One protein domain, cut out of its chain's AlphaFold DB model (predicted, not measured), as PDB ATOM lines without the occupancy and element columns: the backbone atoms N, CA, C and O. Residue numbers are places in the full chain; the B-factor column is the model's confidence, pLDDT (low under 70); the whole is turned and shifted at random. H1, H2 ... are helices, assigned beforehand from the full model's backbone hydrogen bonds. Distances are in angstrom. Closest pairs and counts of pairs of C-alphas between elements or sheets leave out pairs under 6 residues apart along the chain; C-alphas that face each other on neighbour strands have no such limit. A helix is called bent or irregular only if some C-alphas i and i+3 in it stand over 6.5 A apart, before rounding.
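Overview. This is residues 39 to 232 of the 602 residues of the protein "Hypothetical protein" of Rotaria socialis (UniProt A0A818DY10). Helices are stacked layer upon layer in the order of the chain: the long helix H1 at one end, then H2 and H3, then H4 and H5, then H6 near the middle, and beyond it H8 and a small up-and-down bundle of H9, H10 and H11 at the other end. H1 packs on the rest through part of its length only, and the short H7 sits at one end of H6. The printed part has 194 residues with eleven named helices, H1 to H11 in chain order, and no named strand; the class is all helix. The whole is compact, with a radius of gyration of the C-alphas of 17.2 A, and its C-alphas span 47 by 46 by 31 A.

Arrangement. H1, residues 40 to 58, touches H2, residues 69 to 83, with residues 52 to 57 alone; the closest C-alphas, of Ala 56 and Ile 80, are 5.6 A apart. The two form a helical hairpin at a tilt of 37 degrees, only just steep, opposite ways. H1 is near H3, residues 91 to 102. H2 touches H4, residues 106 to 122, at a steep tilt of 42 degrees, the same way, closest at the C-alphas of Ile 77 and Phe 116, 6.7 A. H3 and H4 only just touch, with 3 pairs of C-alphas within 8 A, and only at the corner by their link; the closest are those of Val 102 and Ser 109, 5.3 A. H3 is about perpendicular to H5, residues 126 to 138, at 87 degrees, and touches it with residues 91 to 94 alone, closest at the C-alphas of Val 91 and Tyr 135, 5.6 A. H4 and H5 form a hairpin, closest at the C-alphas of Ile 117 and Gly 129, 5.2 A. The hub is H6, residues 145 to 159, touching five helices. It runs the same way as H4 at a shallow tilt of 16 degrees, with the C-alphas of Gly 114 and Gly 147 4.0 A apart, the closest of the two. H7, residues 162 to 167, touches H6 only at the corner, closest at the C-alphas of Ile 158 and Leu 164, 5.9 A. H8, residues 171 to 183, runs opposite ways to H6 at a shallow tilt of 21 degrees, closest at the C-alphas of Pro 145 and Phe 181, 5.5 A. H9, residues 190 to 200, touches H6 at a steep tilt of 49 degrees, closest at the C-alphas of Leu 152 and Gly 199, 4.1 A. H9, H10, residues 206 to 216, and H11, residues 220 to 232, form a bundle, each running against the one before; the closest C-alphas of H9 and H10, of Ile 197 and Ala 209, are 4.7 A apart. H6 is apart from H10 and H11. Every O i to N i+4 pair is within hydrogen-bond range in H1, H3, H5, H6, H8 and H11; the others have 10 of 11 in H2, 9 of 13 in H4, 6 of 7 in H9, 0 of 2 in H7 and 0 of 7 in H10, while of the O i to N i+3 pairs 2 of 3 in H7 and 7 of 8 in H10 are within range.

Along the chain. H1 begins at C-alpha 40, (21.695, -45.672, 55.331), and measures 27.3 A from first to last C-alpha. H4 measures 25.0 A, H2 22.0 A and H6 21.5 A. H4 has a kink of 44 degrees near residue 113. H4, H7 and H10 are irregular: the C-alphas of residues 110 and 113, of 163 and 166, and of 211 and 214 are 7.1, 8.0 and 7.1 A apart. H6 begins at C-alpha 145, (41.138, -32.822, 23.469), and H11 ends at C-alpha 232, (23.018, -16.675, 28.122).

Size, cuts and confidence. The two C-alphas farthest apart, of Met 40 and Pro 214, are 51.3 A from each other. The printed part has no cut and no long link. The model's mean pLDDT over the printed part is 84.0; residues 39 to 68 and 103 to 108 are under 70, and H1 has a mean of 49.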
ATOM      1  N   SER A  39      22.125 -40.824  54.869       40.16
ATOM      2  CA  SER A  39      21.264 -41.832  55.479       40.16
ATOM      3  C   SER A  39      21.859 -43.209  55.110       40.16
ATOM      4  O   SER A  39      22.562 -43.322  54.107       40.16
ATOM      5  N   MET A  40      21.509 -44.287  55.822       34.78
ATOM      6  CA  MET A  40      21.695 -45.672  55.331       34.78
ATOM      7  C   MET A  40      21.178 -45.888  53.894       34.78
ATOM      8  O   MET A  40      21.574 -46.846  53.241       34.78
ATOM      9  N   TYR A  41      20.299 -45.010  53.403       37.53
ATOM     10  CA  TYR A  41      19.778 -45.009  52.042       37.53
ATOM     11  C   TYR A  41      20.856 -44.686  50.999       37.53
ATOM     12  O   TYR A  41      20.854 -45.310  49.950       37.53
ATOM     13  N   ALA A  42      21.807 -43.787  51.291       41.69
ATOM     14  CA  ALA A  42      22.941 -43.489  50.408       41.69
ATOM     15  C   ALA A  42      23.924 -44.672  50.331       41.69
ATOM     16  O   ALA A  42      24.398 -45.011  49.253       41.69
ATOM     17  N   TYR A  43      24.150 -45.356  51.458       39.84
ATOM     18  CA  TYR A  43      24.986 -46.559  51.524       39.84
ATOM     19  C   TYR A  43      24.332 -47.771  50.837       39.84
ATOM     20  O   TYR A  43      24.984 -48.468  50.063       39.84
ATOM     21  N   LYS A  44      23.020 -47.987  51.040       42.72
ATOM     22  CA  LYS A  44      22.245 -48.977  50.273       42.72
ATOM     23  C   LYS A  44      22.224 -48.647  48.780       42.72
ATOM     24  O   LYS A  44      22.363 -49.574  47.995       42.72
ATOM     25  N   ARG A  45      22.124 -47.361  48.400       46.41
ATOM     26  CA  ARG A  45      22.235 -46.905  47.002       46.41
ATOM     27  C   ARG A  45      23.597 -47.246  46.403       46.41
ATOM     28  O   ARG A  45      23.627 -47.840  45.339       46.41
ATOM     29  N   LEU A  46      24.692 -46.937  47.103       44.31
ATOM     30  CA  LEU A  46      26.064 -47.267  46.688       44.31
ATOM     31  C   LEU A  46      26.264 -48.778  46.482       44.31
ATOM     32  O   LEU A  46      26.864 -49.185  45.489       44.31
ATOM     33  N   GLN A  47      25.715 -49.618  47.370       45.41
ATOM     34  CA  GLN A  47      25.733 -51.074  47.191       45.41
ATOM     35  C   GLN A  47      24.892 -51.532  45.993       45.41
ATOM     36  O   GLN A  47      25.363 -52.374  45.232       45.41
ATOM     37  N   THR A  48      23.686 -50.989  45.784       50.94
ATOM     38  CA  THR A  48      22.876 -51.324  44.598       50.94
ATOM     39  C   THR A  48      23.564 -50.905  43.302       50.94
ATOM     40  O   THR A  48      23.644 -51.728  42.401       50.94
ATOM     41  N   THR A  49      24.199 -49.726  43.236       53.78
ATOM     42  CA  THR A  49      24.904 -49.271  42.024       53.78
ATOM     43  C   THR A  49      26.029 -50.225  41.613       53.78
ATOM     44  O   THR A  49      26.224 -50.448  40.423       53.78
ATOM     45  N   TYR A  50      26.741 -50.835  42.571       49.06
ATOM     46  CA  TYR A  50      27.786 -51.828  42.288       49.06
ATOM     47  C   TYR A  50      27.225 -53.183  41.807       49.06
ATOM     48  O   TYR A  50      27.805 -53.829  40.933       49.06
ATOM     49  N   TYR A  51      26.091 -53.641  42.343       53.69
ATOM     50  CA  TYR A  51      25.467 -54.890  41.885       53.69
ATOM     51  C   TYR A  51      24.771 -54.732  40.527       53.69
ATOM     52  O   TYR A  51      24.983 -55.570  39.648       53.69
ATOM     53  N   ASP A  52      24.044 -53.631  40.328       53.97
ATOM     54  CA  ASP A  52      23.454 -53.252  39.039       53.97
ATOM     55  C   ASP A  52      24.552 -53.103  37.967       53.97
ATOM     56  O   ASP A  52      24.376 -53.501  36.815       53.97
ATOM     57  N   TRP A  53      25.733 -52.614  38.370       58.38
ATOM     58  CA  TRP A  53      26.942 -52.534  37.549       58.38
ATOM     59  C   TRP A  53      27.464 -53.908  37.104       58.38
ATOM     60  O   TRP A  53      27.613 -54.142  35.902       58.38
ATOM     61  N   MET A  54      27.706 -54.841  38.034       51.66
ATOM     62  CA  MET A  54      28.165 -56.193  37.677       51.66
ATOM     63  C   MET A  54      27.154 -56.919  36.787       51.66
ATOM     64  O   MET A  54      27.534 -57.651  35.873       51.66
ATOM     65  N   GLU A  55      25.860 -56.729  37.034       54.56
ATOM     66  CA  GLU A  55      24.805 -57.331  36.229       54.56
ATOM     67  C   GLU A  55      24.745 -56.742  34.811       54.56
ATOM     68  O   GLU A  55      24.659 -57.495  33.839       54.56
ATOM     69  N   ALA A  56      24.864 -55.419  34.666       55.00
ATOM     70  CA  ALA A  56      24.913 -54.744  33.372       55.00
ATOM     71  C   ALA A  56      26.095 -55.209  32.515       55.00
ATOM     72  O   ALA A  56      25.912 -55.544  31.344       55.00
ATOM     73  N   VAL A  57      27.288 -55.273  33.114       54.47
ATOM     74  CA  VAL A  57      28.520 -55.723  32.451       54.47
ATOM     75  C   VAL A  57      28.405 -57.185  32.012       54.47
ATOM     76  O   VAL A  57      28.746 -57.515  30.880       54.47
ATOM     77  N   ASN A  58      27.845 -58.056  32.858       55.25
ATOM     78  CA  ASN A  58      27.655 -59.473  32.531       55.25
ATOM     79  C   ASN A  58      26.595 -59.726  31.440       55.25
ATOM     80  O   ASN A  58      26.581 -60.803  30.849       55.25
ATOM     81  N   ARG A  59      25.709 -58.758  31.164       54.19
ATOM     82  CA  ARG A  59      24.679 -58.839  30.111       54.19
ATOM     83  C   ARG A  59      25.154 -58.338  28.740       54.19
ATOM     84  O   ARG A  59      24.395 -58.435  27.776       54.19
ATOM     85  N   VAL A  60      26.355 -57.767  28.630       52.41
ATOM     86  CA  VAL A  60      26.908 -57.290  27.351       52.41
ATOM     87  C   VAL A  60      27.670 -58.446  26.688       52.41
ATOM     88  O   VAL A  60      28.804 -58.742  27.054       52.41
ATOM     89  N   ASP A  61      27.054 -59.132  25.719       50.56
ATOM     90  CA  ASP A  61      27.701 -60.228  24.977       50.56
ATOM     91  C   ASP A  61      28.635 -59.655  23.891       50.56
ATOM     92  O   ASP A  61      28.221 -59.331  22.776       50.56
ATOM     93  N   ILE A  62      29.917 -59.462  24.224       53.72
ATOM     94  CA  ILE A  62      30.935 -58.931  23.300       53.72
ATOM     95  C   ILE A  62      31.470 -60.078  22.425       53.72
ATOM     96  O   ILE A  62      32.587 -60.553  22.613       53.72
ATOM     97  N   LYS A  63      30.665 -60.550  21.466       52.16
ATOM     98  CA  LYS A  63      31.071 -61.549  20.453       52.16
ATOM     99  C   LYS A  63      31.059 -60.998  19.023       52.16
ATOM    100  O   LYS A  63      30.669 -61.692  18.090       52.16
ATOM    101  N   GLN A  64      31.449 -59.739  18.827       52.28
ATOM    102  CA  GLN A  64      31.496 -59.132  17.491       52.28
ATOM    103  C   GLN A  64      32.926 -58.728  17.118       52.28
ATOM    104  O   GLN A  64      33.379 -57.636  17.446       52.28
ATOM    105  N   GLU A  65      33.633 -59.614  16.414       51.44
ATOM    106  CA  GLU A  65      35.039 -59.421  16.019       51.44
ATOM    107  C   GLU A  65      35.234 -58.421  14.856       51.44
ATOM    108  O   GLU A  65      36.356 -57.984  14.621       51.44
ATOM    109  N   ASN A  66      34.162 -57.977  14.177       49.94
ATOM    110  CA  ASN A  66      34.255 -57.241  12.900       49.94
ATOM    111  C   ASN A  66      33.544 -55.866  12.835       49.94
ATOM    112  O   ASN A  66      33.349 -55.341  11.742       49.94
ATOM    113  N   PHE A  67      33.137 -55.255  13.954       52.31
ATOM    114  CA  PHE A  67      32.431 -53.957  13.927       52.31
ATOM    115  C   PHE A  67      33.355 -52.739  14.118       52.31
ATOM    116  O   PHE A  67      34.388 -52.821  14.785       52.31
ATOM    117  N   HIS A  68      32.947 -51.575  13.586       59.34
ATOM    118  CA  HIS A  68      33.583 -50.276  13.852       59.34
ATOM    119  C   HIS A  68      33.678 -50.023  15.370       59.34
ATOM    120  O   HIS A  68      32.689 -49.697  16.030       59.34
ATOM    121  N   ARG A  69      34.888 -50.167  15.921       70.06
ATOM    122  CA  ARG A  69      35.161 -50.226  17.369       70.06
ATOM    123  C   ARG A  69      34.585 -49.062  18.200       70.06
ATOM    124  O   ARG A  69      34.036 -49.349  19.263       70.06
ATOM    125  N   PRO A  70      34.594 -47.787  17.748       70.12
ATOM    126  CA  PRO A  70      33.962 -46.687  18.488       70.12
ATOM    127  C   PRO A  70      32.463 -46.883  18.748       70.12
ATOM    128  O   PRO A  70      31.971 -46.527  19.818       70.12
ATOM    129  N   LEU A  71      31.736 -47.489  17.802       73.00
ATOM    130  CA  LEU A  71      30.303 -47.753  17.954       73.00
ATOM    131  C   LEU A  71      30.037 -48.838  18.998       73.00
ATOM    132  O   LEU A  71      29.086 -48.712  19.764       73.00
ATOM    133  N   VAL A  72      30.893 -49.863  19.066       76.44
ATOM    134  CA  VAL A  72      30.789 -50.936  20.069       76.44
ATOM    135  C   VAL A  72      31.025 -50.380  21.468       76.44
ATOM    136  O   VAL A  72      30.216 -50.609  22.357       76.44
ATOM    137  N   ILE A  73      32.077 -49.577  21.654       76.56
ATOM    138  CA  ILE A  73      32.370 -48.920  22.939       76.56
ATOM    139  C   ILE A  73      31.186 -48.057  23.367       76.56
ATOM    140  O   ILE A  73      30.712 -48.161  24.495       76.56
ATOM    141  N   ARG A  74      30.670 -47.239  22.444       81.38
ATOM    142  CA  ARG A  74      29.517 -46.380  22.697       81.38
ATOM    143  C   ARG A  74      28.281 -47.198  23.072       81.38
ATOM    144  O   ARG A  74      27.598 -46.846  24.024       81.38
ATOM    145  N   ALA A  75      28.005 -48.303  22.379       81.00
ATOM    146  CA  ALA A  75      26.901 -49.205  22.707       81.00
ATOM    147  C   ALA A  75      27.064 -49.849  24.094       81.00
ATOM    148  O   ALA A  75      26.107 -49.871  24.867       81.00
ATOM    149  N   THR A  76      28.274 -50.294  24.441       81.50
ATOM    150  CA  THR A  76      28.592 -50.855  25.760       81.50
ATOM    151  C   THR A  76      28.411 -49.818  26.866       81.50
ATOM    152  O   THR A  76      27.723 -50.089  27.846       81.50
ATOM    153  N   ILE A  77      28.944 -48.601  26.694       84.38
ATOM    154  CA  ILE A  77      28.772 -47.503  27.658       84.38
ATOM    155  C   ILE A  77      27.287 -47.174  27.828       84.38
ATOM    156  O   ILE A  77      26.806 -47.090  28.953       84.38
ATOM    157  N   ARG A  78      26.526 -47.072  26.730       86.25
ATOM    158  CA  ARG A  78      25.069 -46.865  26.774       86.25
ATOM    159  C   ARG A  78      24.354 -47.952  27.555       86.25
ATOM    160  O   ARG A  78      23.454 -47.654  28.333       86.25
ATOM    161  N   GLN A  79      24.721 -49.212  27.331       81.44
ATOM    162  CA  GLN A  79      24.129 -50.329  28.052       81.44
ATOM    163  C   GLN A  79      24.416 -50.207  29.548       81.44
ATOM    164  O   GLN A  79      23.495 -50.347  30.339       81.44
ATOM    165  N   ILE A  80      25.645 -49.868  29.924       80.25
ATOM    166  CA  ILE A  80      26.057 -49.693  31.317       80.25
ATOM    167  C   ILE A  80      25.311 -48.518  31.972       80.25
ATOM    168  O   ILE A  80      24.661 -48.700  33.000       80.25
ATOM    169  N   LEU A  81      25.289 -47.342  31.336       83.75
ATOM    170  CA  LEU A  81      24.626 -46.140  31.864       83.75
ATOM    171  C   LEU A  81      23.101 -46.279  32.002       83.75
ATOM    172  O   LEU A  81      22.496 -45.580  32.816       83.75
ATOM    173  N   ARG A  82      22.463 -47.200  31.262       83.19
ATOM    174  CA  ARG A  82      21.036 -47.527  31.450       83.19
ATOM    175  C   ARG A  82      20.747 -48.163  32.805       83.19
ATOM    176  O   ARG A  82      19.670 -47.933  33.344       83.19
ATOM    177  N   TYR A  83      21.677 -48.958  33.327       78.12
ATOM    178  CA  TYR A  83      21.507 -49.667  34.598       78.12
ATOM    179  C   TYR A  83      22.120 -48.913  35.775       78.12
ATOM    180  O   TYR A  83      21.741 -49.147  36.916       78.12
ATOM    181  N   MET A  84      23.037 -47.983  35.515       79.31
ATOM    182  CA  MET A  84      23.656 -47.200  36.574       79.31
ATOM    183  C   MET A  84      22.814 -45.972  36.934       79.31
ATOM    184  O   MET A  84      22.374 -45.197  36.075       79.31
ATOM    185  N   HIS A  85      22.614 -45.778  38.235       82.31
ATOM    186  CA  HIS A  85      22.061 -44.548  38.792       82.31
ATOM    187  C   HIS A  85      23.109 -43.432  38.791       82.31
ATOM    188  O   HIS A  85      24.298 -43.703  38.936       82.31
ATOM    189  N   ASP A  86      22.667 -42.179  38.650       85.75
ATOM    190  CA  ASP A  86      23.574 -41.037  38.776       85.75
ATOM    191  C   ASP A  86      24.115 -40.943  40.209       85.75
ATOM    192  O   ASP A  86      23.358 -41.064  41.180       85.75
ATOM    193  N   GLY A  87      25.427 -40.775  40.344       83.69
ATOM    194  CA  GLY A  87      26.098 -40.773  41.636       83.69
ATOM    195  C   GLY A  87      27.614 -40.842  41.531       83.69
ATOM    196  O   GLY A  87      28.180 -41.059  40.460       83.69
ATOM    197  N   TYR A  88      28.264 -40.655  42.678       83.50
ATOM    198  CA  TYR A  88      29.712 -40.760  42.802       83.50
ATOM    199  C   TYR A  88      30.149 -42.216  42.937       83.50
ATOM    200  O   TYR A  88      29.573 -42.983  43.709       83.50
ATOM    201  N   ILE A  89      31.202 -42.546  42.201       87.69
ATOM    202  CA  ILE A  89      31.888 -43.834  42.209       87.69
ATOM    203  C   ILE A  89      33.287 -43.581  42.778       87.69
ATOM    204  O   ILE A  89      33.899 -42.543  42.503       87.69
ATOM    205  N   ASP A  90      33.764 -44.480  43.635       86.94
ATOM    206  CA  ASP A  90      35.089 -44.325  44.233       86.94
ATOM    207  C   ASP A  90      36.215 -44.642  43.229       86.94
ATOM    208  O   ASP A  90      36.000 -45.184  42.142       86.94
ATOM    209  N   VAL A  91      37.441 -44.254  43.581       89.38
ATOM    210  CA  VAL A  91      38.619 -44.400  42.711       89.38
ATOM    211  C   VAL A  91      38.894 -45.870  42.363       89.38
ATOM    212  O   VAL A  91      39.232 -46.175  41.223       89.38
ATOM    213  N   GLU A  92      38.725 -46.793  43.313       90.25
ATOM    214  CA  GLU A  92      39.026 -48.219  43.124       90.25
ATOM    215  C   GLU A  92      38.023 -48.883  42.166       90.25
ATOM    216  O   GLU A  92      38.392 -49.671  41.284       90.25
ATOM    217  N   GLN A  93      36.748 -48.508  42.277       87.75
ATOM    218  CA  GLN A  93      35.687 -48.915  41.363       87.75
ATOM    219  C   GLN A  93      35.928 -48.380  39.951       87.75
ATOM    220  O   GLN A  93      35.818 -49.141  38.985       87.75
ATOM    221  N   TRP A  94      36.316 -47.106  39.814       91.38
ATOM    222  CA  TRP A  94      36.675 -46.541  38.513       91.38
ATOM    223  C   TRP A  94      37.880 -47.228  37.886       91.38
ATOM    224  O   TRP A  94      37.838 -47.556  36.698       91.38
ATOM    225  N   GLN A  95      38.918 -47.506  38.675       90.56
ATOM    226  CA  GLN A  95      40.093 -48.228  38.205       90.56
ATOM    227  C   GLN A  95      39.707 -49.612  37.676       90.56
ATOM    228  O   GLN A  95      40.096 -49.982  36.570       90.56
ATOM    229  N   THR A  96      38.878 -50.350  38.420       88.31
ATOM    230  CA  THR A  96      38.377 -51.671  38.009       88.31
ATOM    231  C   THR A  96      37.568 -51.587  36.711       88.31
ATOM    232  O   THR A  96      37.734 -52.406  35.806       88.31
ATOM    233  N   PHE A  97      36.704 -50.577  36.596       84.19
ATOM    234  CA  PHE A  97      35.877 -50.349  35.417       84.19
ATOM    235  C   PHE A  97      36.704 -50.024  34.173       84.19
ATOM    236  O   PHE A  97      36.517 -50.627  33.111       84.19
ATOM    237  N   ARG A  98      37.646 -49.089  34.311       86.19
ATOM    238  CA  ARG A  98      38.531 -48.680  33.226       86.19
ATOM    239  C   ARG A  98      39.438 -49.828  32.820       86.19
ATOM    240  O   ARG A  98      39.565 -50.093  31.633       86.19
ATOM    241  N   ASP A  99      39.976 -50.580  33.775       85.38
ATOM    242  CA  ASP A  99      40.753 -51.784  33.494       85.38
ATOM    243  C   ASP A  99      39.948 -52.808  32.688       85.38
ATOM    244  O   ASP A  99      40.466 -53.371  31.726       85.38
ATOM    245  N   TYR A 100      38.673 -53.020  33.022       80.75
ATOM    246  CA  TYR A 100      37.813 -53.955  32.297       80.75
ATOM    247  C   TYR A 100      37.571 -53.534  30.837       80.75
ATOM    248  O   TYR A 100      37.625 -54.377  29.935       80.75
ATOM    249  N   LEU A 101      37.319 -52.243  30.593       78.00
ATOM    250  CA  LEU A 101      36.967 -51.729  29.265       78.00
ATOM    251  C   LEU A 101      38.182 -51.375  28.398       78.00
ATOM    252  O   LEU A 101      38.133 -51.543  27.180       78.00
ATOM    253  N   VAL A 102      39.263 -50.895  29.011       78.00
ATOM    254  CA  VAL A 102      40.412 -50.299  28.319       78.00
ATOM    255  C   VAL A 102      41.585 -51.272  28.178       78.00
ATOM    256  O   VAL A 102      42.225 -51.268  27.127       78.00
ATOM    257  N   LYS A 103      41.860 -52.165  29.150       68.88
ATOM    258  CA  LYS A 103      43.040 -53.067  29.064       68.88
ATOM    259  C   LYS A 103      43.008 -54.025  27.873       68.88
ATOM    260  O   LYS A 103      44.043 -54.592  27.535       68.88
ATOM    261  N   LYS A 104      41.854 -54.224  27.231       64.12
ATOM    262  CA  LYS A 104      41.737 -55.110  26.068       64.12
ATOM    263  C   LYS A 104      42.132 -54.456  24.737       64.12
ATOM    264  O   LYS A 104      42.355 -55.199  23.787       64.12
ATOM    265  N   ASP A 105      42.249 -53.123  24.641       65.00
ATOM    266  CA  ASP A 105      42.576 -52.444  23.374       65.00
ATOM    267  C   ASP A 105      43.143 -51.013  23.564       65.00
ATOM    268  O   ASP A 105      42.470 -50.105  24.057       65.00
ATOM    269  N   ILE A 106      44.377 -50.783  23.101       60.31
ATOM    270  CA  ILE A 106      45.091 -49.493  23.192       60.31
ATOM    271  C   ILE A 106      44.385 -48.384  22.389       60.31
ATOM    272  O   ILE A 106      44.402 -47.220  22.797       60.31
ATOM    273  N   GLY A 107      43.747 -48.716  21.260       63.19
ATOM    274  CA  GLY A 107      43.053 -47.729  20.422       63.19
ATOM    275  C   GLY A 107      41.796 -47.174  21.092       63.19
ATOM    276  O   GLY A 107      41.487 -45.988  20.971       63.19
ATOM    277  N   VAL A 108      41.117 -48.019  21.871       67.38
ATOM    278  CA  VAL A 108      39.936 -47.663  22.668       67.38
ATOM    279  C   VAL A 108      40.298 -46.684  23.779       67.38
ATOM    280  O   VAL A 108      39.569 -45.717  23.995       67.38
ATOM    281  N   SER A 109      41.461 -46.865  24.409       70.25
ATOM    282  CA  SER A 109      41.916 -46.039  25.533       70.25
ATOM    283  C   SER A 109      41.921 -44.538  25.252       70.25
ATOM    284  O   SER A 109      41.667 -43.763  26.166       70.25
ATOM    285  N   ARG A 110      42.241 -44.110  24.022       74.50
ATOM    286  CA  ARG A 110      42.428 -42.682  23.705       74.50
ATOM    287  C   ARG A 110      41.114 -41.924  23.525       74.50
ATOM    288  O   ARG A 110      41.051 -40.730  23.794       74.50
ATOM    289  N   LEU A 111      40.078 -42.603  23.043       79.25
ATOM    290  CA  LEU A 111      38.770 -41.992  22.783       79.25
ATOM    291  C   LEU A 111      37.770 -42.265  23.905       79.25
ATOM    292  O   LEU A 111      36.762 -41.568  24.005       79.25
ATOM    293  N   PHE A 112      38.049 -43.270  24.739       88.12
ATOM    294  CA  PHE A 112      37.157 -43.722  25.795       88.12
ATOM    295  C   PHE A 112      36.704 -42.582  26.705       88.12
ATOM    296  O   PHE A 112      35.504 -42.420  26.891       88.12
ATOM    297  N   ASP A 113      37.635 -41.767  27.204       91.56
ATOM    298  CA  ASP A 113      37.328 -40.752  28.217       91.56
ATOM    299  C   ASP A 113      36.311 -39.720  27.703       91.56
ATOM    300  O   ASP A 113      35.292 -39.464  28.343       91.56
ATOM    301  N   GLY A 114      36.531 -39.197  26.493       92.62
ATOM    302  CA  GLY A 114      35.607 -38.262  25.851       92.62
ATOM    303  C   GLY A 114      34.253 -38.894  25.520       92.62
ATOM    304  O   GLY A 114      33.214 -38.294  25.789       92.62
ATOM    305  N   ILE A 115      34.241 -40.126  24.990       91.06
ATOM    306  CA  ILE A 115      32.994 -40.851  24.693       91.06
ATOM    307  C   ILE A 115      32.205 -41.110  25.981       91.06
ATOM    308  O   ILE A 115      30.988 -40.944  25.992       91.06
ATOM    309  N   PHE A 116      32.876 -41.502  27.062       94.25
ATOM    310  CA  PHE A 116      32.239 -41.811  28.334       94.25
ATOM    311  C   PHE A 116      31.561 -40.581  28.943       94.25
ATOM    312  O   PHE A 116      30.380 -40.647  29.284       94.25
ATOM    313  N   ILE A 117      32.268 -39.446  29.012       96.12
ATOM    314  CA  ILE A 117      31.705 -38.187  29.524       96.12
ATOM    315  C   ILE A 117      30.528 -37.738  28.647       96.12
ATOM    316  O   ILE A 117      29.474 -37.369  29.166       96.12
ATOM    317  N   HIS A 118      30.660 -37.840  27.323       94.88
ATOM    318  CA  HIS A 118      29.582 -37.497  26.399       94.88
ATOM    319  C   HIS A 118      28.331 -38.362  26.600       94.88
ATOM    320  O   HIS A 118      27.207 -37.861  26.596       94.88
ATOM    321  N   GLU A 119      28.489 -39.670  26.802       94.56
ATOM    322  CA  GLU A 119      27.346 -40.530  27.103       94.56
ATOM    323  C   GLU A 119      26.771 -40.250  28.499       94.56
ATOM    324  O   GLU A 119      25.555 -40.301  28.657       94.56
ATOM    325  N   CYS A 120      27.583 -39.860  29.487       95.50
ATOM    326  CA  CYS A 120      27.062 -39.386  30.771       95.50
ATOM    327  C   CYS A 120      26.140 -38.172  30.588       95.50
ATOM    328  O   CYS A 120      25.046 -38.154  31.149       95.50
ATOM    329  N   ILE A 121      26.522 -37.207  29.748       95.25
ATOM    330  CA  ILE A 121      25.679 -36.050  29.409       95.25
ATOM    331  C   ILE A 121      24.370 -36.509  28.745       95.25
ATOM    332  O   ILE A 121      23.285 -36.172  29.218       95.25
ATOM    333  N   ASN A 122      24.456 -37.358  27.715       92.88
ATOM    334  CA  ASN A 122      23.284 -37.847  26.975       92.88
ATOM    335  C   ASN A 122      22.288 -38.637  27.849       92.88
ATOM    336  O   ASN A 122      21.084 -38.593  27.605       92.88
ATOM    337  N   PHE A 123      22.771 -39.357  28.867       92.88
ATOM    338  CA  PHE A 123      21.939 -40.121  29.809       92.88
ATOM    339  C   PHE A 123      21.570 -39.340  31.076       92.88
ATOM    340  O   PHE A 123      20.962 -39.914  31.985       92.88
ATOM    341  N   GLN A 124      21.917 -38.051  31.145       94.25
ATOM    342  CA  GLN A 124      21.706 -37.206  32.320       94.25
ATOM    343  C   GLN A 124      22.305 -37.839  33.592       94.25
ATOM    344  O   GLN A 124      21.634 -38.015  34.610       94.25
ATOM    345  N   ARG A 125      23.563 -38.277  33.483       94.75
ATOM    346  CA  ARG A 125      24.396 -38.875  34.539       94.75
ATOM    347  C   ARG A 125      25.561 -37.945  34.882       94.75
ATOM    348  O   ARG A 125      26.730 -38.302  34.736       94.75
ATOM    349  N   PHE A 126      25.248 -36.705  35.244       95.19
ATOM    350  CA  PHE A 126      26.244 -35.637  35.351       95.19
ATOM    351  C   PHE A 126      27.204 -35.854  36.520       95.19
ATOM    352  O   PHE A 126      28.408 -35.647  36.364       95.19
ATOM    353  N   LEU A 127      26.699 -36.331  37.664       94.69
ATOM    354  CA  LEU A 127      27.530 -36.603  38.840       94.69
ATOM    355  C   LEU A 127      28.505 -37.748  38.578       94.69
ATOM    356  O   LEU A 127      29.646 -37.710  39.034       94.69
ATOM    357  N   MET A 128      28.082 -38.736  37.792       94.62
ATOM    358  CA  MET A 128      28.953 -39.817  37.346       94.62
ATOM    359  C   MET A 128      30.051 -39.319  36.402       94.62
ATOM    360  O   MET A 128      31.215 -39.673  36.585       94.62
ATOM    361  N   GLY A 129      29.709 -38.452  35.443       95.88
ATOM    362  CA  GLY A 129      30.697 -37.792  34.586       95.88
ATOM    363  C   GLY A 129      31.719 -36.990  35.398       95.88
ATOM    364  O   GLY A 129      32.925 -37.124  35.190       95.88
ATOM    365  N   LEU A 130      31.255 -36.225  36.390       95.62
ATOM    366  CA  LEU A 130      32.113 -35.438  37.277       95.62
ATOM    367  C   LEU A 130      33.001 -36.328  38.163       95.62
ATOM    368  O   LEU A 130      34.191 -36.063  38.334       95.62
ATOM    369  N   SER A 131      32.442 -37.417  38.692       95.31
ATOM    370  CA  SER A 131      33.176 -38.431  39.450       95.31
ATOM    371  C   SER A 131      34.279 -39.079  38.609       95.31
ATOM    372  O   SER A 131      35.394 -39.235  39.107       95.31
ATOM    373  N   TYR A 132      34.009 -39.379  37.335       95.88
ATOM    374  CA  TYR A 132      35.006 -39.931  36.419       95.88
ATOM    375  C   TYR A 132      36.157 -38.953  36.151       95.88
ATOM    376  O   TYR A 132      37.324 -39.336  36.185       95.88
ATOM    377  N   ILE A 133      35.851 -37.669  35.960       95.69
ATOM    378  CA  ILE A 133      36.871 -36.627  35.768       95.69
ATOM    379  C   ILE A 133      37.751 -36.482  37.016       95.69
ATOM    380  O   ILE A 133      38.969 -36.358  36.899       95.69
ATOM    381  N   ASN A 134      37.160 -36.546  38.211       93.94
ATOM    382  CA  ASN A 134      37.921 -36.521  39.461       93.94
ATOM    383  C   ASN A 134      38.835 -37.742  39.607       93.94
ATOM    384  O   ASN A 134      39.963 -37.597  40.071       93.94
ATOM    385  N   TYR A 135      38.380 -38.919  39.173       95.44
ATOM    386  CA  TYR A 135      39.218 -40.116  39.099       95.44
ATOM    387  C   TYR A 135      40.410 -39.918  38.148       95.44
ATOM    388  O   TYR A 135      41.543 -40.179  38.542       95.44
ATOM    389  N   LEU A 136      40.191 -39.386  36.940       94.62
ATOM    390  CA  LEU A 136      41.284 -39.129  35.995       94.62
ATOM    391  C   LEU A 136      42.313 -38.144  36.563       94.62
ATOM    392  O   LEU A 136      43.514 -38.374  36.434       94.62
ATOM    393  N   LYS A 137      41.854 -37.094  37.255       93.62
ATOM    394  CA  LYS A 137      42.737 -36.155  37.962       93.62
ATOM    395  C   LYS A 137      43.526 -36.830  39.081       93.62
ATOM    396  O   LYS A 137      44.722 -36.590  39.194       93.62
ATOM    397  N   TYR A 138      42.876 -37.673  39.883       94.62
ATOM    398  CA  TYR A 138      43.523 -38.411  40.971       94.62
ATOM    399  C   TYR A 138      44.636 -39.337  40.454       94.62
ATOM    400  O   TYR A 138      45.733 -39.354  41.006       94.62
ATOM    401  N   GLU A 139      44.385 -40.039  39.348       94.75
ATOM    402  CA  GLU A 139      45.362 -40.917  38.689       94.75
ATOM    403  C   GLU A 139      46.393 -40.156  37.829       94.75
ATOM    404  O   GLU A 139      47.223 -40.775  37.164       94.75
ATOM    405  N   ASN A 140      46.363 -38.816  37.823       94.75
ATOM    406  CA  ASN A 140      47.197 -37.957  36.970       94.75
ATOM    407  C   ASN A 140      47.127 -38.330  35.477       94.75
ATOM    408  O   ASN A 140      48.113 -38.239  34.743       94.75
ATOM    409  N   VAL A 141      45.955 -38.770  35.018       92.75
ATOM    410  CA  VAL A 141      45.701 -39.097  33.618       92.75
ATOM    411  C   VAL A 141      45.263 -37.818  32.899       92.75
ATOM    412  O   VAL A 141      44.194 -37.289  33.215       92.75
ATOM    413  N   PRO A 142      46.040 -37.314  31.921       94.19
ATOM    414  CA  PRO A 142      45.658 -36.119  31.184       94.19
ATOM    415  C   PRO A 142      44.417 -36.392  30.331       94.19
ATOM    416  O   PRO A 142      44.299 -37.443  29.694       94.19
ATOM    417  N   LEU A 143      43.500 -35.427  30.294       95.12
ATOM    418  CA  LEU A 143      42.343 -35.489  29.410       95.12
ATOM    419  C   LEU A 143      42.783 -35.275  27.959       95.12
ATOM    420  O   LEU A 143      43.610 -34.421  27.649       95.12
ATOM    421  N   THR A 144      42.197 -36.044  27.045       94.38
ATOM    422  CA  THR A 144      42.371 -35.810  25.606       94.38
ATOM    423  C   THR A 144      41.613 -34.551  25.167       94.38
ATOM    424  O   THR A 144      40.713 -34.116  25.887       94.38
ATOM    425  N   PRO A 145      41.882 -33.982  23.975       95.38
ATOM    426  CA  PRO A 145      41.138 -32.822  23.469       95.38
ATOM    427  C   PRO A 145      39.614 -33.017  23.508       95.38
ATOM    428  O   PRO A 145      38.878 -32.132  23.937       95.38
ATOM    429  N   THR A 146      39.135 -34.214  23.151       94.62
ATOM    430  CA  THR A 146      37.718 -34.573  23.282       94.62
ATOM    431  C   THR A 146      37.275 -34.588  24.744       94.62
ATOM    432  O   THR A 146      36.240 -34.012  25.058       94.62
ATOM    433  N   GLY A 147      38.052 -35.190  25.651       96.12
ATOM    434  CA  GLY A 147      37.759 -35.188  27.089       96.12
ATOM    435  C   GLY A 147      37.679 -33.782  27.694       96.12
ATOM    436  O   GLY A 147      36.736 -33.496  28.427       96.12
ATOM    437  N   LEU A 148      38.608 -32.890  27.333       97.62
ATOM    438  CA  LEU A 148      38.614 -31.481  27.745       97.62
ATOM    439  C   LEU A 148      37.367 -30.746  27.239       97.62
ATOM    440  O   LEU A 148      36.671 -30.106  28.021       97.62
ATOM    441  N   SER A 149      37.026 -30.904  25.956       97.31
ATOM    442  CA  SER A 149      35.812 -30.306  25.390       97.31
ATOM    443  C   SER A 149      34.539 -30.840  26.075       97.31
ATOM    444  O   SER A 149      33.654 -30.072  26.431       97.31
ATOM    445  N   MET A 150      34.464 -32.142  26.369       97.44
ATOM    446  CA  MET A 150      33.299 -32.739  27.032       97.44
ATOM    447  C   MET A 150      33.193 -32.353  28.510       97.44
ATOM    448  O   MET A 150      32.081 -32.260  29.018       97.44
ATOM    449  N   LEU A 151      34.308 -32.076  29.195       97.88
ATOM    450  CA  LEU A 151      34.300 -31.448  30.521       97.88
ATOM    451  C   LEU A 151      33.648 -30.057  30.462       97.88
ATOM    452  O   LEU A 151      32.822 -29.740  31.315       97.88
ATOM    453  N   LEU A 152      33.978 -29.251  29.448       98.25
ATOM    454  CA  LEU A 152      33.384 -27.926  29.242       98.25
ATOM    455  C   LEU A 152      31.866 -28.009  28.998       98.25
ATOM    456  O   LEU A 152      31.104 -27.265  29.616       98.25
ATOM    457  N   LEU A 153      31.405 -28.963  28.183       97.31
ATOM    458  CA  LEU A 153      29.969 -29.201  27.997       97.31
ATOM    459  C   LEU A 153      29.292 -29.740  29.265       97.31
ATOM    460  O   LEU A 153      28.199 -29.300  29.607       97.31
ATOM    461  N   LEU A 154      29.937 -30.657  29.991       97.62
ATOM    462  CA  LEU A 154      29.422 -31.178  31.259       97.62
ATOM    463  C   LEU A 154      29.219 -30.051  32.279       97.62
ATOM    464  O   LEU A 154      28.194 -30.022  32.956       97.62
ATOM    465  N   ALA A 155      30.169 -29.114  32.365       97.62
ATOM    466  CA  ALA A 155      30.059 -27.937  33.220       97.62
ATOM    467  C   ALA A 155      28.792 -27.135  32.909       97.62
ATOM    468  O   ALA A 155      28.064 -26.744  33.819       97.62
ATOM    469  N   ARG A 156      28.509 -26.943  31.615       95.44
ATOM    470  CA  ARG A 156      27.320 -26.227  31.151       95.44
ATOM    471  C   ARG A 156      26.036 -26.945  31.533       95.44
ATOM    472  O   ARG A 156      25.115 -26.302  32.015       95.44
ATOM    473  N   GLU A 157      25.981 -28.257  31.360       94.19
ATOM    474  CA  GLU A 157      24.800 -29.055  31.711       94.19
ATOM    475  C   GLU A 157      24.522 -29.094  33.222       94.19
ATOM    476  O   GLU A 157      23.368 -29.218  33.633       94.19
ATOM    477  N   ILE A 158      25.562 -28.957  34.052       94.50
ATOM    478  CA  ILE A 158      25.432 -28.804  35.507       94.50
ATOM    479  C   ILE A 158      24.929 -27.398  35.865       94.50
ATOM    480  O   ILE A 158      23.975 -27.282  36.626       94.50
ATOM    481  N   ASP A 159      25.522 -26.344  35.288       92.06
ATOM    482  CA  ASP A 159      25.191 -24.931  35.567       92.06
ATOM    483  C   ASP A 159      23.713 -24.598  35.307       92.06
ATOM    484  O   ASP A 159      23.108 -23.799  36.017       92.06
ATOM    485  N   ILE A 160      23.100 -25.245  34.314       87.12
ATOM    486  CA  ILE A 160      21.703 -24.990  33.939       87.12
ATOM    487  C   ILE A 160      20.678 -25.731  34.815       87.12
ATOM    488  O   ILE A 160      19.476 -25.585  34.590       87.12
ATOM    489  N   ARG A 161      21.125 -26.544  35.781       88.06
ATOM    490  CA  ARG A 161      20.270 -27.384  36.634       88.06
ATOM    491  C   ARG A 161      20.310 -26.900  38.082       88.06
ATOM    492  O   ARG A 161      21.280 -27.184  38.784       88.06
ATOM    493  N   PRO A 162      19.246 -26.241  38.578       86.44
ATOM    494  CA  PRO A 162      19.207 -25.723  39.944       86.44
ATOM    495  C   PRO A 162      19.480 -26.783  41.017       86.44
ATOM    496  O   PRO A 162      20.080 -26.485  42.048       86.44
ATOM    497  N   GLU A 163      19.062 -28.030  40.781       90.50
ATOM    498  CA  GLU A 163      19.287 -29.157  41.687       90.50
ATOM    499  C   GLU A 163      20.755 -29.606  41.784       90.50
ATOM    500  O   GLU A 163      21.090 -30.350  42.704       90.50
ATOM    501  N   LEU A 164      21.627 -29.147  40.880       92.12
ATOM    502  CA  LEU A 164      23.059 -29.459  40.851       92.12
ATOM    503  C   LEU A 164      23.954 -28.251  41.170       92.12
ATOM    504  O   LEU A 164      25.170 -28.359  41.038       92.12
ATOM    505  N   ASN A 165      23.393 -27.131  41.641       91.19
ATOM    506  CA  ASN A 165      24.152 -25.899  41.913       91.19
ATOM    507  C   ASN A 165      25.358 -26.092  42.856       91.19
ATOM    508  O   ASN A 165      26.348 -25.373  42.747       91.19
ATOM    509  N   GLU A 166      25.306 -27.057  43.781       93.00
ATOM    510  CA  GLU A 166      26.430 -27.364  44.686       93.00
ATOM    511  C   GLU A 166      27.620 -28.051  43.993       93.00
ATOM    512  O   GLU A 166      28.708 -28.135  44.563       93.00
ATOM    513  N   HIS A 167      27.417 -28.530  42.766       93.75
ATOM    514  CA  HIS A 167      28.410 -29.207  41.936       93.75
ATOM    515  C   HIS A 167      28.915 -28.339  40.775       93.75
ATOM    516  O   HIS A 167      29.667 -28.840  39.935       93.75
ATOM    517  N   CYS A 168      28.522 -27.062  40.708       93.88
ATOM    518  CA  CYS A 168      29.023 -26.141  39.694       93.88
ATOM    519  C   CYS A 168      30.551 -26.041  39.755       93.88
ATOM    520  O   CYS A 168      31.154 -25.925  40.823       93.88
ATOM    521  N   LEU A 169      31.176 -26.098  38.581       95.56
ATOM    522  CA  LEU A 169      32.624 -26.054  38.457       95.56
ATOM    523  C   LEU A 169      33.136 -24.619  38.583       95.56
ATOM    524  O   LEU A 169      32.547 -23.687  38.039       95.56
ATOM    525  N   GLU A 170      34.259 -24.456  39.281       96.50
ATOM    526  CA  GLU A 170      34.931 -23.165  39.394       96.50
ATOM    527  C   GLU A 170      35.437 -22.682  38.030       96.50
ATOM    528  O   GLU A 170      35.954 -23.458  37.223       96.50
ATOM    529  N   GLU A 171      35.348 -21.373  37.797       97.25
ATOM    530  CA  GLU A 171      35.793 -20.738  36.554       97.25
ATOM    531  C   GLU A 171      37.264 -21.040  36.225       97.25
ATOM    532  O   GLU A 171      37.598 -21.326  35.077       97.25
ATOM    533  N   SER A 172      38.136 -21.046  37.239       97.44
ATOM    534  CA  SER A 172      39.566 -21.351  37.101       97.44
ATOM    535  C   SER A 172      39.809 -22.721  36.458       97.44
ATOM    536  O   SER A 172      40.682 -22.868  35.605       97.44
ATOM    537  N   LEU A 173      39.003 -23.722  36.816       96.69
ATOM    538  CA  LEU A 173      39.080 -25.074  36.272       96.69
ATOM    539  C   LEU A 173      38.649 -25.111  34.803       96.69
ATOM    540  O   LEU A 173      39.274 -25.818  34.013       96.69
ATOM    541  N   LEU A 174      37.617 -24.348  34.433       98.00
ATOM    542  CA  LEU A 174      37.140 -24.257  33.049       98.00
ATOM    543  C   LEU A 174      38.167 -23.566  32.149       98.00
ATOM    544  O   LEU A 174      38.478 -24.069  31.069       98.00
ATOM    545  N   LEU A 175      38.744 -22.455  32.616       98.25
ATOM    546  CA  LEU A 175      39.798 -21.745  31.894       98.25
ATOM    547  C   LEU A 175      41.053 -22.611  31.743       98.25
ATOM    548  O   LEU A 175      41.603 -22.682  30.648       98.25
ATOM    549  N   ASN A 176      41.462 -23.340  32.786       97.88
ATOM    550  CA  ASN A 176      42.587 -24.276  32.695       97.88
ATOM    551  C   ASN A 176      42.326 -25.388  31.668       97.88
ATOM    552  O   ASN A 176      43.181 -25.644  30.824       97.88
ATOM    553  N   ALA A 177      41.133 -25.995  31.676       97.94
ATOM    554  CA  ALA A 177      40.769 -27.023  30.699       97.94
ATOM    555  C   ALA A 177      40.805 -26.493  29.253       97.94
ATOM    556  O   ALA A 177      41.249 -27.190  28.340       97.94
ATOM    557  N   TYR A 178      40.379 -25.247  29.041       98.31
ATOM    558  CA  TYR A 178      40.461 -24.592  27.739       98.31
ATOM    559  C   TYR A 178      41.910 -24.282  27.320       98.31
ATOM    560  O   TYR A 178      42.288 -24.558  26.183       98.31
ATOM    561  N   GLN A 179      42.762 -23.800  28.229       98.25
ATOM    562  CA  GLN A 179      44.184 -23.574  27.931       98.25
ATOM    563  C   GLN A 179      44.925 -24.886  27.620       98.25
ATOM    564  O   GLN A 179      45.710 -24.954  26.671       98.25
ATOM    565  N   GLU A 180      44.627 -25.962  28.355       97.56
ATOM    566  CA  GLU A 180      45.125 -27.306  28.045       97.56
ATOM    567  C   GLU A 180      44.662 -27.757  26.652       97.56
ATOM    568  O   GLU A 180      45.457 -28.303  25.880       97.56
ATOM    569  N   PHE A 181      43.416 -27.460  26.272       97.38
ATOM    570  CA  PHE A 181      42.904 -27.775  24.941       97.38
ATOM    571  C   PHE A 181      43.686 -27.033  23.847       97.38
ATOM    572  O   PHE A 181      44.135 -27.660  22.884       97.38
ATOM    573  N   LEU A 182      43.929 -25.727  24.013       97.06
ATOM    574  CA  LEU A 182      44.734 -24.934  23.075       97.06
ATOM    575  C   LEU A 182      46.164 -25.482  22.940       97.06
ATOM    576  O   LEU A 182      46.710 -25.543  21.834       97.06
ATOM    577  N   SER A 183      46.756 -25.957  24.041       97.44
ATOM    578  CA  SER A 183      48.101 -26.551  24.039       97.44
ATOM    579  C   SER A 183      48.211 -27.826  23.190       97.44
ATOM    580  O   SER A 183      49.292 -28.140  22.683       97.44
ATOM    581  N   CYS A 184      47.090 -28.521  22.957       94.81
ATOM    582  CA  CYS A 184      47.038 -29.720  22.123       94.81
ATOM    583  C   CYS A 184      47.210 -29.431  20.621       94.81
ATOM    584  O   CYS A 184      47.401 -30.373  19.852       94.81
ATOM    585  N   LYS A 185      47.146 -28.159  20.187       94.62
ATOM    586  CA  LYS A 185      47.255 -27.729  18.775       94.62
ATOM    587  C   LYS A 185      46.260 -28.432  17.838       94.62
ATOM    588  O   LYS A 185      46.562 -28.679  16.670       94.62
ATOM    589  N   VAL A 186      45.076 -28.764  18.351       93.56
ATOM    590  CA  VAL A 186      43.979 -29.351  17.574       93.56
ATOM    591  C   VAL A 186      43.070 -28.233  17.079       93.56
ATOM    592  O   VAL A 186      42.638 -27.396  17.865       93.56
ATOM    593  N   VAL A 187      42.766 -28.233  15.781       94.56
ATOM    594  CA  VAL A 187      41.740 -27.351  15.210       94.56
ATOM    595  C   VAL A 187      40.369 -27.942  15.552       94.56
ATOM    596  O   VAL A 187      40.124 -29.091  15.178       94.56
ATOM    597  N   PRO A 188      39.486 -27.218  16.264       94.69
ATOM    598  CA  PRO A 188      38.153 -27.721  16.576       94.69
ATOM    599  C   PRO A 188      37.334 -27.947  15.308       94.69
ATOM    600  O   PRO A 188      37.276 -27.083  14.436       94.69
ATOM    601  N   ASP A 189      36.682 -29.101  15.226       92.88
ATOM    602  CA  ASP A 189      35.567 -29.339  14.313       92.88
ATOM    603  C   ASP A 189      34.240 -28.976  15.003       92.88
ATOM    604  O   ASP A 189      34.228 -28.533  16.154       92.88
ATOM    605  N   ALA A 190      33.104 -29.173  14.328       89.94
ATOM    606  CA  ALA A 190      31.794 -28.883  14.913       89.94
ATOM    607  C   ALA A 190      31.524 -29.674  16.213       89.94
ATOM    608  O   ALA A 190      30.898 -29.153  17.136       89.94
ATOM    609  N   MET A 191      32.051 -30.904  16.320       90.38
ATOM    610  CA  MET A 191      31.880 -31.750  17.506       90.38
ATOM    611  C   MET A 191      32.629 -31.216  18.729       90.38
ATOM    612  O   MET A 191      32.165 -31.424  19.847       90.38
ATOM    613  N   LEU A 192      33.777 -30.562  18.534       95.56
ATOM    614  CA  LEU A 192      34.568 -29.958  19.610       95.56
ATOM    615  C   LEU A 192      34.184 -28.495  19.867       95.56
ATOM    616  O   LEU A 192      34.186 -28.062  21.019       95.56
ATOM    617  N   ALA A 193      33.825 -27.744  18.823       97.44
ATOM    618  CA  ALA A 193      33.508 -26.320  18.900       97.44
ATOM    619  C   ALA A 193      32.308 -26.038  19.811       97.44
ATOM    620  O   ALA A 193      32.404 -25.196  20.702       97.44
ATOM    621  N   LEU A 194      31.199 -26.768  19.647       95.81
ATOM    622  CA  LEU A 194      30.002 -26.568  20.468       95.81
ATOM    623  C   LEU A 194      30.280 -26.759  21.981       95.81
ATOM    624  O   LEU A 194      29.948 -25.856  22.752       95.81
ATOM    625  N   PRO A 195      30.921 -27.855  22.435       97.75
ATOM    626  CA  PRO A 195      31.351 -28.010  23.826       97.75
ATOM    627  C   PRO A 195      32.284 -26.906  24.344       97.75
ATOM    628  O   PRO A 195      32.144 -26.470  25.486       97.75
ATOM    629  N   ILE A 196      33.225 -26.435  23.517       98.44
ATOM    630  CA  ILE A 196      34.140 -25.344  23.889       98.44
ATOM    631  C   ILE A 196      33.354 -24.051  24.120       98.44
ATOM    632  O   ILE A 196      33.518 -23.416  25.162       98.44
ATOM    633  N   ILE A 197      32.449 -23.703  23.200       98.25
ATOM    634  CA  ILE A 197      31.544 -22.555  23.342       98.25
ATOM    635  C   ILE A 197      30.711 -22.692  24.622       98.25
ATOM    636  O   ILE A 197      30.608 -21.744  25.402       98.25
ATOM    637  N   ALA A 198      30.157 -23.880  24.875       96.62
ATOM    638  CA  ALA A 198      29.344 -24.165  26.053       96.62
ATOM    639  C   ALA A 198      30.085 -23.905  27.376       96.62
ATOM    640  O   ALA A 198      29.503 -23.331  28.290       96.62
ATOM    641  N   GLY A 199      31.360 -24.291  27.488       97.88
ATOM    642  CA  GLY A 199      32.133 -24.039  28.708       97.88
ATOM    643  C   GLY A 199      32.662 -22.613  28.821       97.88
ATOM    644  O   GLY A 199      32.587 -22.028  29.897       97.88
ATOM    645  N   LEU A 200      33.159 -22.021  27.726       98.31
ATOM    646  CA  LEU A 200      33.649 -20.636  27.731       98.31
ATOM    647  C   LEU A 200      32.546 -19.640  28.098       98.31
ATOM    648  O   LEU A 200      32.798 -18.669  28.801       98.31
ATOM    649  N   THR A 201      31.306 -19.903  27.687       97.44
ATOM    650  CA  THR A 201      30.141 -19.067  28.031       97.44
ATOM    651  C   THR A 201      29.795 -19.046  29.523       97.44
ATOM    652  O   THR A 201      28.994 -18.220  29.959       97.44
ATOM    653  N   LEU A 202      30.433 -19.891  30.336       96.44
ATOM    654  CA  LEU A 202      30.322 -19.854  31.793       96.44
ATOM    655  C   LEU A 202      31.344 -18.926  32.463       96.44
ATOM    656  O   LEU A 202      31.173 -18.646  33.651       96.44
ATOM    657  N   THR A 203      32.365 -18.461  31.735       98.00
ATOM    658  CA  THR A 203      33.532 -17.736  32.263       98.00
ATOM    659  C   THR A 203      33.545 -16.270  31.834       98.00
ATOM    660  O   THR A 203      32.869 -15.861  30.889       98.00
ATOM    661  N   THR A 204      34.370 -15.461  32.494       97.12
ATOM    662  CA  THR A 204      34.612 -14.058  32.122       97.12
ATOM    663  C   THR A 204      35.216 -13.895  30.721       97.12
ATOM    664  O   THR A 204      35.120 -12.814  30.142       97.12
ATOM    665  N   GLN A 205      35.774 -14.962  30.137       98.06
ATOM    666  CA  GLN A 205      36.321 -14.997  28.775       98.06
ATOM    667  C   GLN A 205      35.302 -15.473  27.726       98.06
ATOM    668  O   GLN A 205      35.681 -15.874  26.627       98.06
ATOM    669  N   TRP A 206      33.998 -15.417  28.013       98.12
ATOM    670  CA  TRP A 206      32.956 -15.927  27.114       98.12
ATOM    671  C   TRP A 206      33.006 -15.382  25.679       98.12
ATOM    672  O   TRP A 206      32.584 -16.075  24.756       98.12
ATOM    673  N   LYS A 207      33.542 -14.174  25.457       97.94
ATOM    674  CA  LYS A 207      33.693 -13.599  24.109       97.94
ATOM    675  C   LYS A 207      34.672 -14.377  23.228       97.94
ATOM    676  O   LYS A 207      34.529 -14.340  22.009       97.94
ATOM    677  N   GLU A 208      35.611 -15.125  23.807       97.81
ATOM    678  CA  GLU A 208      36.484 -16.017  23.033       97.81
ATOM    679  C   GLU A 208      35.697 -17.130  22.334       97.81
ATOM    680  O   GLU A 208      36.083 -17.577  21.254       97.81
ATOM    681  N   ALA A 209      34.536 -17.513  22.875       97.69
ATOM    682  CA  ALA A 209      33.660 -18.501  22.255       97.69
ATOM    683  C   ALA A 209      33.204 -18.090  20.842       97.69
ATOM    684  O   ALA A 209      32.948 -18.951  20.001       97.69
ATOM    685  N   LEU A 210      33.133 -16.783  20.555       96.25
ATOM    686  CA  LEU A 210      32.677 -16.261  19.263       96.25
ATOM    687  C   LEU A 210      33.587 -16.681  18.100       96.25
ATOM    688  O   LEU A 210      33.104 -16.825  16.978       96.25
ATOM    689  N   ILE A 211      34.874 -16.938  18.365       97.00
ATOM    690  CA  ILE A 211      35.853 -17.384  17.356       97.00
ATOM    691  C   ILE A 211      35.473 -18.761  16.784       97.00
ATOM    692  O   ILE A 211      35.819 -19.072  15.646       97.00
ATOM    693  N   TYR A 212      34.732 -19.569  17.547       97.00
ATOM    694  CA  TYR A 212      34.339 -20.925  17.165       97.00
ATOM    695  C   TYR A 212      32.959 -21.011  16.500       97.00
ATOM    696  O   TYR A 212      32.609 -22.072  15.986       97.00
ATOM    697  N   LEU A 213      32.174 -19.924  16.473       93.69
ATOM    698  CA  LEU A 213      30.862 -19.922  15.812       93.69
ATOM    699  C   LEU A 213      30.937 -20.285  14.315       93.69
ATOM    700  O   LEU A 213      30.154 -21.142  13.910       93.69
ATOM    701  N   PRO A 214      31.891 -19.760  13.510       93.62
ATOM    702  CA  PRO A 214      31.989 -20.106  12.085       93.62
ATOM    703  C   PRO A 214      32.244 -21.597  11.822       93.62
ATOM    704  O   PRO A 214      31.899 -22.132  10.771       93.62
ATOM    705  N   THR A 215      32.827 -22.321  12.785       93.81
ATOM    706  CA  THR A 215      33.026 -23.776  12.680       93.81
ATOM    707  C   THR A 215      31.694 -24.538  12.638       93.81
ATOM    708  O   THR A 215      31.649 -25.673  12.159       93.81
ATOM    709  N   LEU A 216      30.604 -23.922  13.107       89.88
ATOM    710  CA  LEU A 216      29.261 -24.497  13.164       89.88
ATOM    711  C   LEU A 216      28.372 -24.096  11.978       89.88
ATOM    712  O   LEU A 216      27.223 -24.523  11.934       89.88
ATOM    713  N   ASP A 217      28.875 -23.354  10.983       86.44
ATOM    714  CA  ASP A 217      28.069 -22.885   9.838       86.44
ATOM    715  C   ASP A 217      27.388 -24.032   9.062       86.44
ATOM    716  O   ASP A 217      26.309 -23.864   8.494       86.44
ATOM    717  N   ASN A 218      27.993 -25.227   9.072       80.31
ATOM    718  CA  ASN A 218      27.445 -26.433   8.439       80.31
ATOM    719  C   ASN A 218      26.601 -27.313   9.384       80.31
ATOM    720  O   ASN A 218      25.991 -28.279   8.928       80.31
ATOM    721  N   ASP A 219      26.561 -27.004  10.682       83.38
ATOM    722  CA  ASP A 219      25.750 -27.682  11.698       83.38
ATOM    723  C   ASP A 219      24.759 -26.684  12.305       83.38
ATOM    724  O   ASP A 219      24.975 -26.123  13.379       83.38
ATOM    725  N   LEU A 220      23.643 -26.469  11.602       79.81
ATOM    726  CA  LEU A 220      22.608 -25.515  12.008       79.81
ATOM    727  C   LEU A 220      22.132 -25.746  13.448       79.81
ATOM    728  O   LEU A 220      21.907 -24.798  14.195       79.81
ATOM    729  N   HIS A 221      21.985 -27.011  13.839       81.44
ATOM    730  CA  HIS A 221      21.525 -27.363  15.170       81.44
ATOM    731  C   HIS A 221      22.566 -26.987  16.229       81.44
ATOM    732  O   HIS A 221      22.221 -26.363  17.234       81.44
ATOM    733  N   GLY A 222      23.838 -27.318  15.990       86.88
ATOM    734  CA  GLY A 222      24.949 -26.895  16.836       86.88
ATOM    735  C   GLY A 222      25.057 -25.372  16.931       86.88
ATOM    736  O   GLY A 222      25.155 -24.837  18.033       86.88
ATOM    737  N   LEU A 223      24.952 -24.658  15.807       87.06
ATOM    738  CA  LEU A 223      25.004 -23.196  15.770       87.06
ATOM    739  C   LEU A 223      23.879 -22.561  16.599       87.06
ATOM    740  O   LEU A 223      24.141 -21.677  17.413       87.06
ATOM    741  N   GLN A 224      22.639 -23.039  16.464       83.31
ATOM    742  CA  GLN A 224      21.507 -22.557  17.264       83.31
ATOM    743  C   GLN A 224      21.727 -22.776  18.769       83.31
ATOM    744  O   GLN A 224      21.439 -21.889  19.576       83.31
ATOM    745  N   GLN A 225      22.274 -23.932  19.162       86.94
ATOM    746  CA  GLN A 225      22.628 -24.186  20.561       86.94
ATOM    747  C   GLN A 225      23.727 -23.237  21.055       86.94
ATOM    748  O   GLN A 225      23.584 -22.637  22.123       86.94
ATOM    749  N   ALA A 226      24.788 -23.064  20.266       91.62
ATOM    750  CA  ALA A 226      25.900 -22.172  20.574       91.62
ATOM    751  C   ALA A 226      25.438 -20.719  20.754       91.62
ATOM    752  O   ALA A 226      25.816 -20.069  21.728       91.62
ATOM    753  N   LEU A 227      24.559 -20.228  19.880       90.75
ATOM    754  CA  LEU A 227      23.962 -18.896  19.991       90.75
ATOM    755  C   LEU A 227      23.146 -18.736  21.281       90.75
ATOM    756  O   LEU A 227      23.249 -17.707  21.947       90.75
ATOM    757  N   GLY A 228      22.400 -19.768  21.694       88.75
ATOM    758  CA  GLY A 228      21.711 -19.784  22.988       88.75
ATOM    759  C   GLY A 228      22.670 -19.687  24.183       88.75
ATOM    760  O   GLY A 228      22.396 -18.962  25.145       88.75
ATOM    761  N   PHE A 229      23.824 -20.362  24.118       92.19
ATOM    762  CA  PHE A 229      24.874 -20.252  25.138       92.19
ATOM    763  C   PHE A 229      25.485 -18.851  25.183       92.19
ATOM    764  O   PHE A 229      25.622 -18.274  26.259       92.19
ATOM    765  N   VAL A 230      25.785 -18.272  24.022       94.81
ATOM    766  CA  VAL A 230      26.348 -16.923  23.911       94.81
ATOM    767  C   VAL A 230      25.366 -15.863  24.422       94.81
ATOM    768  O   VAL A 230      25.767 -14.992  25.190       94.81
ATOM    769  N   LEU A 231      24.077 -15.955  24.077       92.50
ATOM    770  CA  LEU A 231      23.044 -15.067  24.623       92.50
ATOM    771  C   LEU A 231      22.941 -15.197  26.150       92.50
ATOM    772  O   LEU A 231      22.855 -14.194  26.855       92.50
ATOM    773  N   THR A 232      22.995 -16.426  26.672       90.88
ATOM    774  CA  THR A 232      23.018 -16.675  28.122       90.88
ATOM    775  C   THR A 232      24.234 -16.007  28.777       90.88
ATOM    776  O   THR A 232      24.088 -15.372  29.819       90.88
TER     777      THR A 232